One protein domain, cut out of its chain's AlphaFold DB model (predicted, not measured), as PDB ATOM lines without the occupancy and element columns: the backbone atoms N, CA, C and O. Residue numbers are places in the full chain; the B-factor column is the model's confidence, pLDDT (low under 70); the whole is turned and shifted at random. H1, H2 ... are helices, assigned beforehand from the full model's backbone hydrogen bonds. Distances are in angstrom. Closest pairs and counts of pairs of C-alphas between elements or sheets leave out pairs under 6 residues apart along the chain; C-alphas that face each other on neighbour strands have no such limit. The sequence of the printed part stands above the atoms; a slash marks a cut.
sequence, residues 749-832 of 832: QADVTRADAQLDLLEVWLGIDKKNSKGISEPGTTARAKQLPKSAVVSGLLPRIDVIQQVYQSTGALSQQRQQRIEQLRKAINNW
ATOM      1  N   GLN A 749      76.001  70.109  91.570       63.84
ATOM      2  CA  GLN A 749      75.880  71.262  92.469       63.84
ATOM      3  C   GLN A 749      76.284  70.923  93.916       63.84
ATOM      4  O   GLN A 749      76.933  71.729  94.576       63.84
ATOM      5  N   ALA A 750      75.935  69.730  94.416       68.25
ATOM      6  CA  ALA A 750      76.297  69.297  95.768       68.25
ATOM      7  C   ALA A 750      77.802  69.013  95.911       68.25
ATOM      8  O   ALA A 750      78.394  69.352  96.939       68.25
ATOM      9  N   ASP A 751      78.428  68.438  94.880       73.69
ATOM     10  CA  ASP A 751      79.873  68.210  94.853       73.69
ATOM     11  C   ASP A 751      80.655  69.526  94.725       73.69
ATOM     12  O   ASP A 751      81.670  69.687  95.400       73.69
ATOM     13  N   VAL A 752      80.137  70.508  93.974       78.00
ATOM     14  CA  VAL A 752      80.696  71.874  93.915       78.00
ATOM     15  C   VAL A 752      80.596  72.575  95.271       78.00
ATOM     16  O   VAL A 752      81.594  73.116  95.734       78.00
ATOM     17  N   THR A 753      79.452  72.506  95.960       79.94
ATOM     18  CA  THR A 753      79.301  73.098  97.303       79.94
ATOM     19  C   THR A 753      80.223  72.436  98.331       79.94
ATOM     20  O   THR A 753      80.788  73.112  99.192       79.94
ATOM     21  N   ARG A 754      80.415  71.110  98.252       78.56
ATOM     22  CA  ARG A 754      81.357  70.392  99.126       78.56
ATOM     23  C   ARG A 754      82.808  70.779  98.823       78.56
ATOM     24  O   ARG A 754      83.586  70.954  99.757       78.56
ATOM     25  N   ALA A 755      83.153  70.921  97.546       80.44
ATOM     26  CA  ALA A 755      84.466  71.374  97.107       80.44
ATOM     27  C   ALA A 755      84.750  72.823  97.549       80.44
ATOM     28  O   ALA A 755      85.856  73.088  98.015       80.44
ATOM     29  N   ASP A 756      83.759  73.726  97.499       81.69
ATOM     30  CA  ASP A 756      83.901  75.117  97.969       81.69
ATOM     31  C   ASP A 756      84.160  75.144  99.484       81.69
ATOM     32  O   ASP A 756      85.122  75.761  99.933       81.69
ATOM     33  N   ALA A 757      83.399  74.371 100.268       78.56
ATOM     34  CA  ALA A 757      83.605  74.274 101.716       78.56
ATOM     35  C   ALA A 757      84.976  73.673 102.095       78.56
ATOM     36  O   ALA A 757      85.586  74.078 103.086       78.56
ATOM     37  N   GLN A 758      85.482  72.709 101.315       79.88
ATOM     38  CA  GLN A 758      86.828  72.160 101.515       79.88
ATOM     39  C   GLN A 758      87.926  73.149 101.110       79.88
ATOM     40  O   GLN A 758      88.963  73.201 101.773       79.88
ATOM     41  N   LEU A 759      87.703  73.941 100.058       82.94
ATOM     42  CA  LEU A 759      88.622  74.992  99.623       82.94
ATOM     43  C   LEU A 759      88.731  76.096 100.689       82.94
ATOM     44  O   LEU A 759      89.843  76.458 101.071       82.94
ATOM     45  N   ASP A 760      87.597  76.544 101.237       83.25
ATOM     46  CA  ASP A 760      87.544  77.538 102.317       83.25
ATOM     47  C   ASP A 760      88.281  77.046 103.579       83.25
ATOM     48  O   ASP A 760      89.026  77.792 104.218       83.25
ATOM     49  N   LEU A 761      88.131  75.762 103.927       81.75
ATOM     50  CA  LEU A 761      88.840  75.156 105.058       81.75
ATOM     51  C   LEU A 761      90.366  75.136 104.847       81.75
ATOM     52  O   LEU A 761      91.115  75.454 105.774       81.75
ATOM     53  N   LEU A 762      90.840  74.795 103.642       82.25
ATOM     54  CA  LEU A 762      92.273  74.780 103.320       82.25
ATOM     55  C   LEU A 762      92.894  76.185 103.380       82.25
ATOM     56  O   LEU A 762      94.020  76.339 103.858       82.25
ATOM     57  N   GLU A 763      92.157  77.216 102.960       84.19
ATOM     58  CA  GLU A 763      92.599  78.612 103.063       84.19
ATOM     59  C   GLU A 763      92.749  79.070 104.519       84.19
ATOM     60  O   GLU A 763      93.696  79.799 104.836       84.19
ATOM     61  N   VAL A 764      91.879  78.602 105.421       80.94
ATOM     62  CA  VAL A 764      92.005  78.854 106.866       80.94
ATOM     63  C   VAL A 764      93.196  78.094 107.458       80.94
ATOM     64  O   VAL A 764      93.992  78.689 108.189       80.94
ATOM     65  N   TRP A 765      93.367  76.811 107.120       82.56
ATOM     66  CA  TRP A 765      94.483  75.985 107.603       82.56
ATOM     67  C   TRP A 765      95.855  76.529 107.189       82.56
ATOM     68  O   TRP A 765      96.780  76.519 108.000       82.56
ATOM     69  N   LEU A 766      95.996  77.056 105.971       77.44
ATOM     70  CA  LEU A 766      97.257  77.631 105.480       77.44
ATOM     71  C   LEU A 766      97.435  79.113 105.853       77.44
ATOM     72  O   LEU A 766      98.514  79.678 105.661       77.44
ATOM     73  N   GLY A 767      96.411  79.730 106.452       74.06
ATOM     74  CA  GLY A 767      96.441  81.106 106.951       74.06
ATOM     75  C   GLY A 767      96.280  82.181 105.873       74.06
ATOM     76  O   GLY A 767      96.690  83.320 106.109       74.06
ATOM     77  N   ILE A 768      95.699  81.820 104.723       78.12
ATOM     78  CA  ILE A 768      95.435  82.700 103.575       78.12
ATOM     79  C   ILE A 768      94.218  83.596 103.853       78.12
ATOM     80  O   ILE A 768      94.313  84.809 103.673       78.12
ATOM     81  N   ASP A 769      93.116  83.043 104.383       67.69
ATOM     82  CA  ASP A 769      91.933  83.817 104.800       67.69
ATOM     83  C   ASP A 769      91.704  83.738 106.320       67.69
ATOM     84  O   ASP A 769      91.035  82.857 106.860       67.69
ATOM     85  N   LYS A 770      92.268  84.711 107.046       60.09
ATOM     86  CA  LYS A 770      92.159  84.789 108.515       60.09
ATOM     87  C   LYS A 770      90.797  85.298 109.004       60.09
ATOM     88  O   LYS A 770      90.465  85.085 110.174       60.09
ATOM     89  N   LYS A 771      90.012  85.975 108.154       58.75
ATOM     90  CA  LYS A 771      88.772  86.664 108.567       58.75
ATOM     91  C   LYS A 771      87.572  85.715 108.644       58.75
ATOM     92  O   LYS A 771      86.733  85.905 109.526       58.75
ATOM     93  N   ASN A 772      87.537  84.664 107.820       58.56
ATOM     94  CA  ASN A 772      86.410  83.720 107.752       58.56
ATOM     95  C   ASN A 772      86.507  82.492 108.684       58.56
ATOM     96  O   ASN A 772      85.547  81.730 108.801       58.56
ATOM     97  N   SER A 773      87.587  82.346 109.463       59.91
ATOM     98  CA  SER A 773      87.776  81.230 110.422       59.91
ATOM     99  C   SER A 773      86.679  81.092 111.496       59.91
ATOM    100  O   SER A 773      86.526  80.039 112.112       59.91
ATOM    101  N   LYS A 774      85.879  82.140 111.744       59.81
ATOM    102  CA  LYS A 774      84.813  82.125 112.762       59.81
ATOM    103  C   LYS A 774      83.590  81.281 112.376       59.81
ATOM    104  O   LYS A 774      82.849  80.902 113.283       59.81
ATOM    105  N   GLY A 775      83.378  81.019 111.083       62.72
ATOM    106  CA  GLY A 775      82.191  80.329 110.555       62.72
ATOM    107  C   GLY A 775      82.426  78.898 110.058       62.72
ATOM    108  O   GLY A 775      81.464  78.245 109.671       62.72
ATOM    109  N   ILE A 776      83.672  78.411 110.071       69.12
ATOM    110  CA  ILE A 776      84.060  77.109 109.508       69.12
ATOM    111  C   ILE A 776      84.549  76.192 110.639       69.12
ATOM    112  O   ILE A 776      85.341  76.616 111.484       69.12
ATOM    113  N   SER A 777      84.081  74.942 110.664       74.56
ATOM    114  CA  SER A 777      84.444  73.934 111.674       74.56
ATOM    115  C   SER A 777      85.447  72.909 111.137       74.56
ATOM    116  O   SER A 777      85.467  72.616 109.943       74.56
ATOM    117  N   GLU A 778      86.257  72.337 112.029       74.62
ATOM    118  CA  GLU A 778      87.161  71.224 111.737       74.62
ATOM    119  C   GLU A 778      86.364  69.973 111.317       74.62
ATOM    120  O   GLU A 778      85.350  69.653 111.953       74.62
ATOM    121  N   PRO A 779      86.806  69.222 110.288       67.88
ATOM    122  CA  PRO A 779      86.073  68.065 109.783       67.88
ATOM    123  C   PRO A 779      85.768  67.035 110.880       67.88
ATOM    124  O   PRO A 779      86.671  66.538 111.546       67.88
ATOM    125  N   GLY A 780      84.487  66.694 111.053       62.81
ATOM    126  CA  GLY A 780      84.039  65.695 112.033       62.81
ATOM    127  C   GLY A 780      83.939  66.196 113.477       62.81
ATOM    128  O   GLY A 780      83.669  65.394 114.370       62.81
ATOM    129  N   THR A 781      84.119  67.498 113.724       68.06
ATOM    130  CA  THR A 781      83.988  68.091 115.064       68.06
ATOM    131  C   THR A 781      83.160  69.378 115.038       68.06
ATOM    132  O   THR A 781      82.893  69.959 113.988       68.06
ATOM    133  N   THR A 782      82.764  69.859 116.217       68.31
ATOM    134  CA  THR A 782      82.153  71.188 116.393       68.31
ATOM    135  C   THR A 782      83.190  72.285 116.677       68.31
ATOM    136  O   THR A 782      82.819  73.440 116.891       68.31
ATOM    137  N   ALA A 783      84.487  71.952 116.692       71.19
ATOM    138  CA  ALA A 783      85.558  72.912 116.937       71.19
ATOM    139  C   ALA A 783      85.790  73.793 115.701       71.19
ATOM    140  O   ALA A 783      85.722  73.315 114.574       71.19
ATOM    141  N   ARG A 784      86.085  75.084 115.898       76.69
ATOM    142  CA  ARG A 784      86.367  76.017 114.792       76.69
ATOM    143  C   ARG A 784      87.714  75.723 114.141       76.69
ATOM    144  O   ARG A 784      88.689  75.500 114.861       76.69
ATOM    145  N   ALA A 785      87.759  75.820 112.815       74.62
ATOM    146  CA  ALA A 785      88.974  75.635 112.039       74.62
ATOM    147  C   ALA A 785      90.030  76.695 112.381       74.62
ATOM    148  O   ALA A 785      89.721  77.887 112.497       74.62
ATOM    149  N   LYS A 786      91.284  76.268 112.560       75.81
ATOM    150  CA  LYS A 786      92.416  77.155 112.888       75.81
ATOM    151  C   LYS A 786      93.596  76.906 111.954       75.81
ATOM    152  O   LYS A 786      93.741  75.826 111.399       75.81
ATOM    153  N   GLN A 787      94.462  77.909 111.805       79.38
ATOM    154  CA  GLN A 787      95.693  77.782 111.027       79.38
ATOM    155  C   GLN A 787      96.581  76.657 111.589       79.38
ATOM    156  O   GLN A 787      96.809  76.595 112.800       79.38
ATOM    157  N   LEU A 788      97.094  75.793 110.712       76.06
ATOM    158  CA  LEU A 788      97.993  74.704 111.076       76.06
ATOM    159  C   LEU A 788      99.386  75.248 111.463       76.06
ATOM    160  O   LEU A 788      99.823  76.277 110.937       76.06
ATOM    161  N   PRO A 789     100.111  74.580 112.379       70.56
ATOM    162  CA  PRO A 789     101.487  74.937 112.722       70.56
ATOM    163  C   PRO A 789     102.469  74.542 111.606       70.56
ATOM    164  O   PRO A 789     102.296  73.500 110.981       70.56
ATOM    165  N   LYS A 790     103.539  75.330 111.402       65.31
ATOM    166  CA  LYS A 790     104.546  75.141 110.327       65.31
ATOM    167  C   LYS A 790     105.250  73.775 110.297       65.31
ATOM    168  O   LYS A 790     105.867  73.429 109.303       65.31
ATOM    169  N   SER A 791     105.168  73.000 111.377       60.53
ATOM    170  CA  SER A 791     105.716  71.643 111.485       60.53
ATOM    171  C   SER A 791     104.765  70.540 111.000       60.53
ATOM    172  O   SER A 791     105.134  69.366 111.022       60.53
ATOM    173  N   ALA A 792     103.536  70.879 110.595       62.53
ATOM    174  CA  ALA A 792     102.577  69.920 110.057       62.53
ATOM    175  C   ALA A 792     102.976  69.489 108.636       62.53
ATOM    176  O   ALA A 792     103.355  70.315 107.812       62.53
ATOM    177  N   VAL A 793     102.870  68.193 108.330       59.16
ATOM    178  CA  VAL A 793     103.209  67.645 107.007       59.16
ATOM    179  C   VAL A 793     102.183  68.123 105.967       59.16
ATOM    180  O   VAL A 793     101.104  67.550 105.830       59.16
ATOM    181  N   VAL A 794     102.519  69.189 105.232       64.44
ATOM    182  CA  VAL A 794     101.644  69.831 104.228       64.44
ATOM    183  C   VAL A 794     101.602  69.062 102.901       64.44
ATOM    184  O   VAL A 794     100.666  69.226 102.119       64.44
ATOM    185  N   SER A 795     102.554  68.157 102.650       62.75
ATOM    186  CA  SER A 795     102.642  67.397 101.390       62.75
ATOM    187  C   SER A 795     101.387  66.566 101.079       62.75
ATOM    188  O   SER A 795     101.055  66.371  99.912       62.75
ATOM    189  N   GLY A 796     100.622  66.157 102.100       67.50
ATOM    190  CA  GLY A 796      99.334  65.472 101.939       67.50
ATOM    191  C   GLY A 796      98.164  66.361 101.484       67.50
ATOM    192  O   GLY A 796      97.078  65.841 101.222       67.50
ATOM    193  N   LEU A 797      98.347  67.686 101.388       76.00
ATOM    194  CA  LEU A 797      97.298  68.635 100.990       76.00
ATOM    195  C   LEU A 797      97.269  68.916  99.480       76.00
ATOM    196  O   LEU A 797      96.191  69.194  98.954       76.00
ATOM    197  N   LEU A 798      98.394  68.778  98.765       78.50
ATOM    198  CA  LEU A 798      98.431  68.938  97.300       78.50
ATOM    199  C   LEU A 798      97.467  67.976  96.577       78.50
ATOM    200  O   LEU A 798      96.648  68.466  95.799       78.50
ATOM    201  N   PRO A 799      97.424  66.665  96.911       79.06
ATOM    202  CA  PRO A 799      96.463  65.746  96.303       79.06
ATOM    203  C   PRO A 799      95.001  66.127  96.572       79.06
ATOM    204  O   PRO A 799      94.122  65.859  95.760       79.06
ATOM    205  N   ARG A 800      94.707  66.776  97.708       81.00
ATOM    206  CA  ARG A 800      93.344  67.239  98.023       81.00
ATOM    207  C   ARG A 800      92.937  68.430  97.162       81.00
ATOM    208  O   ARG A 800      91.787  68.500  96.741       81.00
ATOM    209  N   ILE A 801      93.873  69.331  96.871       83.25
ATOM    210  CA  ILE A 801      93.647  70.437  95.935       83.25
ATOM    211  C   ILE A 801      93.446  69.901  94.515       83.25
ATOM    212  O   ILE A 801      92.554  70.385  93.820       83.25
ATOM    213  N   ASP A 802      94.208  68.879  94.107       83.75
ATOM    214  CA  ASP A 802      94.018  68.208  92.814       83.75
ATOM    215  C   ASP A 802      92.599  67.637  92.686       83.75
ATOM    216  O   ASP A 802      91.924  67.886  91.688       83.75
ATOM    217  N   VAL A 803      92.106  66.954  93.728       82.94
ATOM    218  CA  VAL A 803      90.739  66.411  93.762       82.94
ATOM    219  C   VAL A 803      89.689  67.525  93.686       82.94
ATOM    220  O   VAL A 803      88.749  67.418  92.903       82.94
ATOM    221  N   ILE A 804      89.851  68.617  94.438       85.44
ATOM    222  CA  ILE A 804      88.931  69.770  94.397       85.44
ATOM    223  C   ILE A 804      88.914  70.408  92.998       85.44
ATOM    224  O   ILE A 804      87.845  70.680  92.445       85.44
ATOM    225  N   GLN A 805      90.086  70.600  92.391       85.44
ATOM    226  CA  GLN A 805      90.205  71.131  91.035       85.44
ATOM    227  C   GLN A 805      89.537  70.204  90.010       85.44
ATOM    228  O   GLN A 805      88.811  70.682  89.136       85.44
ATOM    229  N   GLN A 806      89.725  68.890  90.142       82.56
ATOM    230  CA  GLN A 806      89.119  67.889  89.269       82.56
ATOM    231  C   GLN A 806      87.591  67.842  89.420       82.56
ATOM    232  O   GLN A 806      86.880  67.698  88.420       82.56
ATOM    233  N   VAL A 807      87.061  68.037  90.633       82.56
ATOM    234  CA  VAL A 807      85.616  68.196  90.868       82.56
ATOM    235  C   VAL A 807      85.093  69.435  90.143       82.56
ATOM    236  O   VAL A 807      84.119  69.329  89.401       82.56
ATOM    237  N   TYR A 808      85.751  70.594  90.243       84.94
ATOM    238  CA  TYR A 808      85.307  71.788  89.507       84.94
ATOM    239  C   TYR A 808      85.404  71.640  87.986       84.94
ATOM    240  O   TYR A 808      84.537  72.139  87.271       84.94
ATOM    241  N   GLN A 809      86.426  70.951  87.476       82.50
ATOM    242  CA  GLN A 809      86.584  70.706  86.038       82.50
ATOM    243  C   GLN A 809      85.523  69.738  85.504       82.50
ATOM    244  O   GLN A 809      84.870  70.034  84.508       82.50
ATOM    245  N   SER A 810      85.300  68.613  86.192       75.06
ATOM    246  CA  SER A 810      84.315  67.597  85.786       75.06
ATOM    247  C   SER A 810      82.860  68.059  85.928       75.06
ATOM    248  O   SER A 810      81.981  67.557  85.226       75.06
ATOM    249  N   THR A 811      82.596  69.045  86.790       76.25
ATOM    250  CA  THR A 811      81.267  69.654  86.971       76.25
ATOM    251  C   THR A 811      81.053  70.934  86.154       76.25
ATOM    252  O   THR A 811      79.936  71.446  86.134       76.25
ATOM    253  N   GLY A 812      82.079  71.445  85.457       78.75
ATOM    254  CA  GLY A 812      82.015  72.695  84.684       78.75
ATOM    255  C   GLY A 812      82.004  73.976  85.533       78.75
ATOM    256  O   GLY A 812      81.699  75.051  85.023       78.75
ATOM    257  N   ALA A 813      82.333  73.881  86.825       80.06
ATOM    258  CA  ALA A 813      82.254  74.965  87.806       80.06
ATOM    259  C   ALA A 813      83.597  75.676  88.080       80.06
ATOM    260  O   ALA A 813      83.675  76.504  88.998       80.06
ATOM    261  N   LEU A 814      84.658  75.377  87.318       84.00
ATOM    262  CA  LEU A 814      85.971  76.018  87.456       84.00
ATOM    263  C   LEU A 814      85.956  77.439  86.866       84.00
ATOM    264  O   LEU A 814      86.297  77.658  85.708       84.00
ATOM    265  N   SER A 815      85.554  78.416  87.677       82.94
ATOM    266  CA  SER A 815      85.640  79.833  87.318       82.94
ATOM    267  C   SER A 815      87.074  80.356  87.441       82.94
ATOM    268  O   SER A 815      87.881  79.832  88.213       82.94
ATOM    269  N   GLN A 816      87.377  81.454  86.743       78.00
ATOM    270  CA  GLN A 816      88.686  82.114  86.818       78.00
ATOM    271  C   GLN A 816      89.065  82.482  88.268       78.00
ATOM    272  O   GLN A 816      90.219  82.334  88.665       78.00
ATOM    273  N   GLN A 817      88.080  82.872  89.086       81.06
ATOM    274  CA  GLN A 817      88.266  83.166  90.508       81.06
ATOM    275  C   GLN A 817      88.614  81.910  91.329       81.06
ATOM    276  O   GLN A 817      89.552  81.944  92.124       81.06
ATOM    277  N   ARG A 818      87.910  80.784  91.130       84.75
ATOM    278  CA  ARG A 818      88.225  79.512  91.816       84.75
ATOM    279  C   ARG A 818      89.595  78.971  91.406       84.75
ATOM    280  O   ARG A 818      90.327  78.455  92.247       84.75
ATOM    281  N   GLN A 819      89.977  79.146  90.143       84.00
ATOM    282  CA  GLN A 819      91.289  78.733  89.646       84.00
ATOM    283  C   GLN A 819      92.431  79.566  90.249       84.00
ATOM    284  O   GLN A 819      93.452  79.003  90.636       84.00
ATOM    285  N   GLN A 820      92.244  80.879  90.420       83.19
ATOM    286  CA  GLN A 820      93.209  81.730  91.129       83.19
ATOM    287  C   GLN A 820      93.374  81.328  92.601       83.19
ATOM    288  O   GLN A 820      94.502  81.291  93.090       83.19
ATOM    289  N   ARG A 821      92.279  80.986  93.295       87.12
ATOM    290  CA  ARG A 821      92.315  80.500  94.688       87.12
ATOM    291  C   ARG A 821      93.090  79.186  94.818       87.12
ATOM    292  O   ARG A 821      93.954  79.061  95.682       87.12
ATOM    293  N   ILE A 822      92.853  78.238  93.908       86.88
ATOM    294  CA  ILE A 822      93.600  76.971  93.840       86.88
ATOM    295  C   ILE A 822      95.102  77.218  93.632       86.88
ATOM    296  O   ILE A 822      95.923  76.628  94.333       86.88
ATOM    297  N   GLU A 823      95.475  78.114  92.718       85.12
ATOM    298  CA  GLU A 823      96.885  78.418  92.449       85.12
ATOM    299  C   GLU A 823      97.562  79.122  93.636       85.12
ATOM    300  O   GLU A 823      98.700  78.811  93.993       85.12
ATOM    301  N   GLN A 824      96.844  80.024  94.315       84.62
ATOM    302  CA  GLN A 824      97.317  80.653  95.551       84.62
ATOM    303  C   GLN A 824      97.558  79.623  96.659       84.62
ATOM    304  O   GLN A 824      98.585  79.702  97.334       84.62
ATOM    305  N   LEU A 825      96.671  78.635  96.811       83.44
ATOM    306  CA  LEU A 825      96.846  77.534  97.759       83.44
ATOM    307  C   LEU A 825      98.057  76.659  97.410       83.44
ATOM    308  O   LEU A 825      98.858  76.365  98.295       83.44
ATOM    309  N   ARG A 826      98.255  76.294  96.134       85.25
ATOM    310  CA  ARG A 826      99.443  75.529  95.700       85.25
ATOM    311  C   ARG A 826     100.735  76.284  95.974       85.25
ATOM    312  O   ARG A 826     101.680  75.714  96.512       85.25
ATOM    313  N   LYS A 827     100.766  77.580  95.656       82.62
ATOM    314  CA  LYS A 827     101.918  78.443  95.934       82.62
ATOM    315  C   LYS A 827     102.168  78.580  97.436       82.62
ATOM    316  O   LYS A 827     103.320  78.551  97.854       82.62
ATOM    317  N   ALA A 828     101.114  78.704  98.243       78.00
ATOM    318  CA  ALA A 828     101.230  78.759  99.694       78.00
ATOM    319  C   ALA A 828     101.774  77.452 100.282       78.00
ATOM    320  O   ALA A 828     102.591  77.534 101.187       78.00
ATOM    321  N   ILE A 829     101.380  76.289  99.746       77.25
ATOM    322  CA  ILE A 829     101.904  74.975 100.152       77.25
ATOM    323  C   ILE A 829     103.363  74.790  99.727       77.25
ATOM    324  O   ILE A 829     104.161  74.326 100.526       77.25
ATOM    325  N   ASN A 830     103.727  75.176  98.502       75.25
ATOM    326  CA  ASN A 830     105.110  75.063  98.024       75.25
ATOM    327  C   ASN A 830     106.074  76.028  98.741       75.25
ATOM    328  O   ASN A 830     107.276  75.783  98.760       75.25
ATOM    329  N   ASN A 831     105.555  77.128  99.300       70.56
ATOM    330  CA  ASN A 831     106.311  78.118 100.075       70.56
ATOM    331  C   ASN A 831     106.253  77.879 101.599       70.56
ATOM    332  O   ASN A 831     106.793  78.697 102.353       70.56
ATOM    333  N   TRP A 832     105.541  76.841 102.045       65.00
ATOM    334  CA  TRP A 832     105.399  76.438 103.446       65.00
ATOM    335  C   TRP A 832     106.455  75.403 103.805       65.00
ATOM    336  O   TRP A 832     107.010  75.532 104.921       65.00
TER     337      TRP A 832
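What this domain is: This is residues 749 to 832 of the 832 residues of an uncharacterized protein of Verrucomicrobia bacterium (UniProt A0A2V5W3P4). Three helices, H1, H2 and H3, stand together as a small up-and-down bundle, with H1 diverging from H3 toward residue 749, and a long loop, residues 767 to 797, gathers at the end of the bundle where H1 ends and H2 begins. At the other end a tight turn leads from H2 back into H3. The printed part has 84 residues, with three named helices in the order H1, H2, H3 and no named strand; its class is all helix. The whole is compact, with a radius of gyration of the C-alphas of 12.5 A, and spans 34 by 29 by 21 A.

How they stand to each other: The longest helix is H1, residues 749 to 766. It touches H2, residues 798 to 811, closest at the C-alphas of Ala 755 and Ile 804, 5.5 A apart. These two form a helical hairpin, at a shallow tilt of 27 degrees, opposite ways. H1 also touches H3, residues 816 to 830, but with residues 759 to 766 alone; the closest C-alphas are those of Glu 763 and Leu 825, 6.9 A apart. H1 and H3 run the same way at a tilt of 37 degrees, only just steep. H2 and H3 form the second helical hairpin: they touch, closest at the C-alphas of Leu 798 and Arg 826, 6.9 A apart, and run opposite ways at a shallow tilt of 12 degrees. The three make a bundle that is up and down, each helix running against the one before it in the chain. In H1, H2 and H3 every O i to N i+4 pair is within hydrogen-bond range.

Where its parts are: H1 begins at C-alpha 749, (75.880, 71.262, 92.469), and ends at C-alpha 766, (97.257, 77.631, 105.480), 25.8 A from first to last C-alpha. H2 begins at Leu 798 and ends at Thr 811, a length of 20.0 A. H3 begins at Gln 816 and measures 21.1 A to its last C-alpha, that of Asn 830, at (105.110, 75.063, 98.024).

The domain as a whole: The two C-alphas farthest apart, those of Ser 791 and Gly 812, are 35.8 A apart. The printed part has no cut, and it ends at residue 832, the chain's last. The link from H1 to H2 is long, with 31 residues, and their C-alphas lie 9 to 18 A from the mean of all C-alphas; the link from H2 to H3 is tight, with 4 residues. The mean pLDDT of the printed part is 75.8. It is under 70 at 22 residues: 749 to 750, 769 to 776, 779 to 782, 790 to 796 and 832.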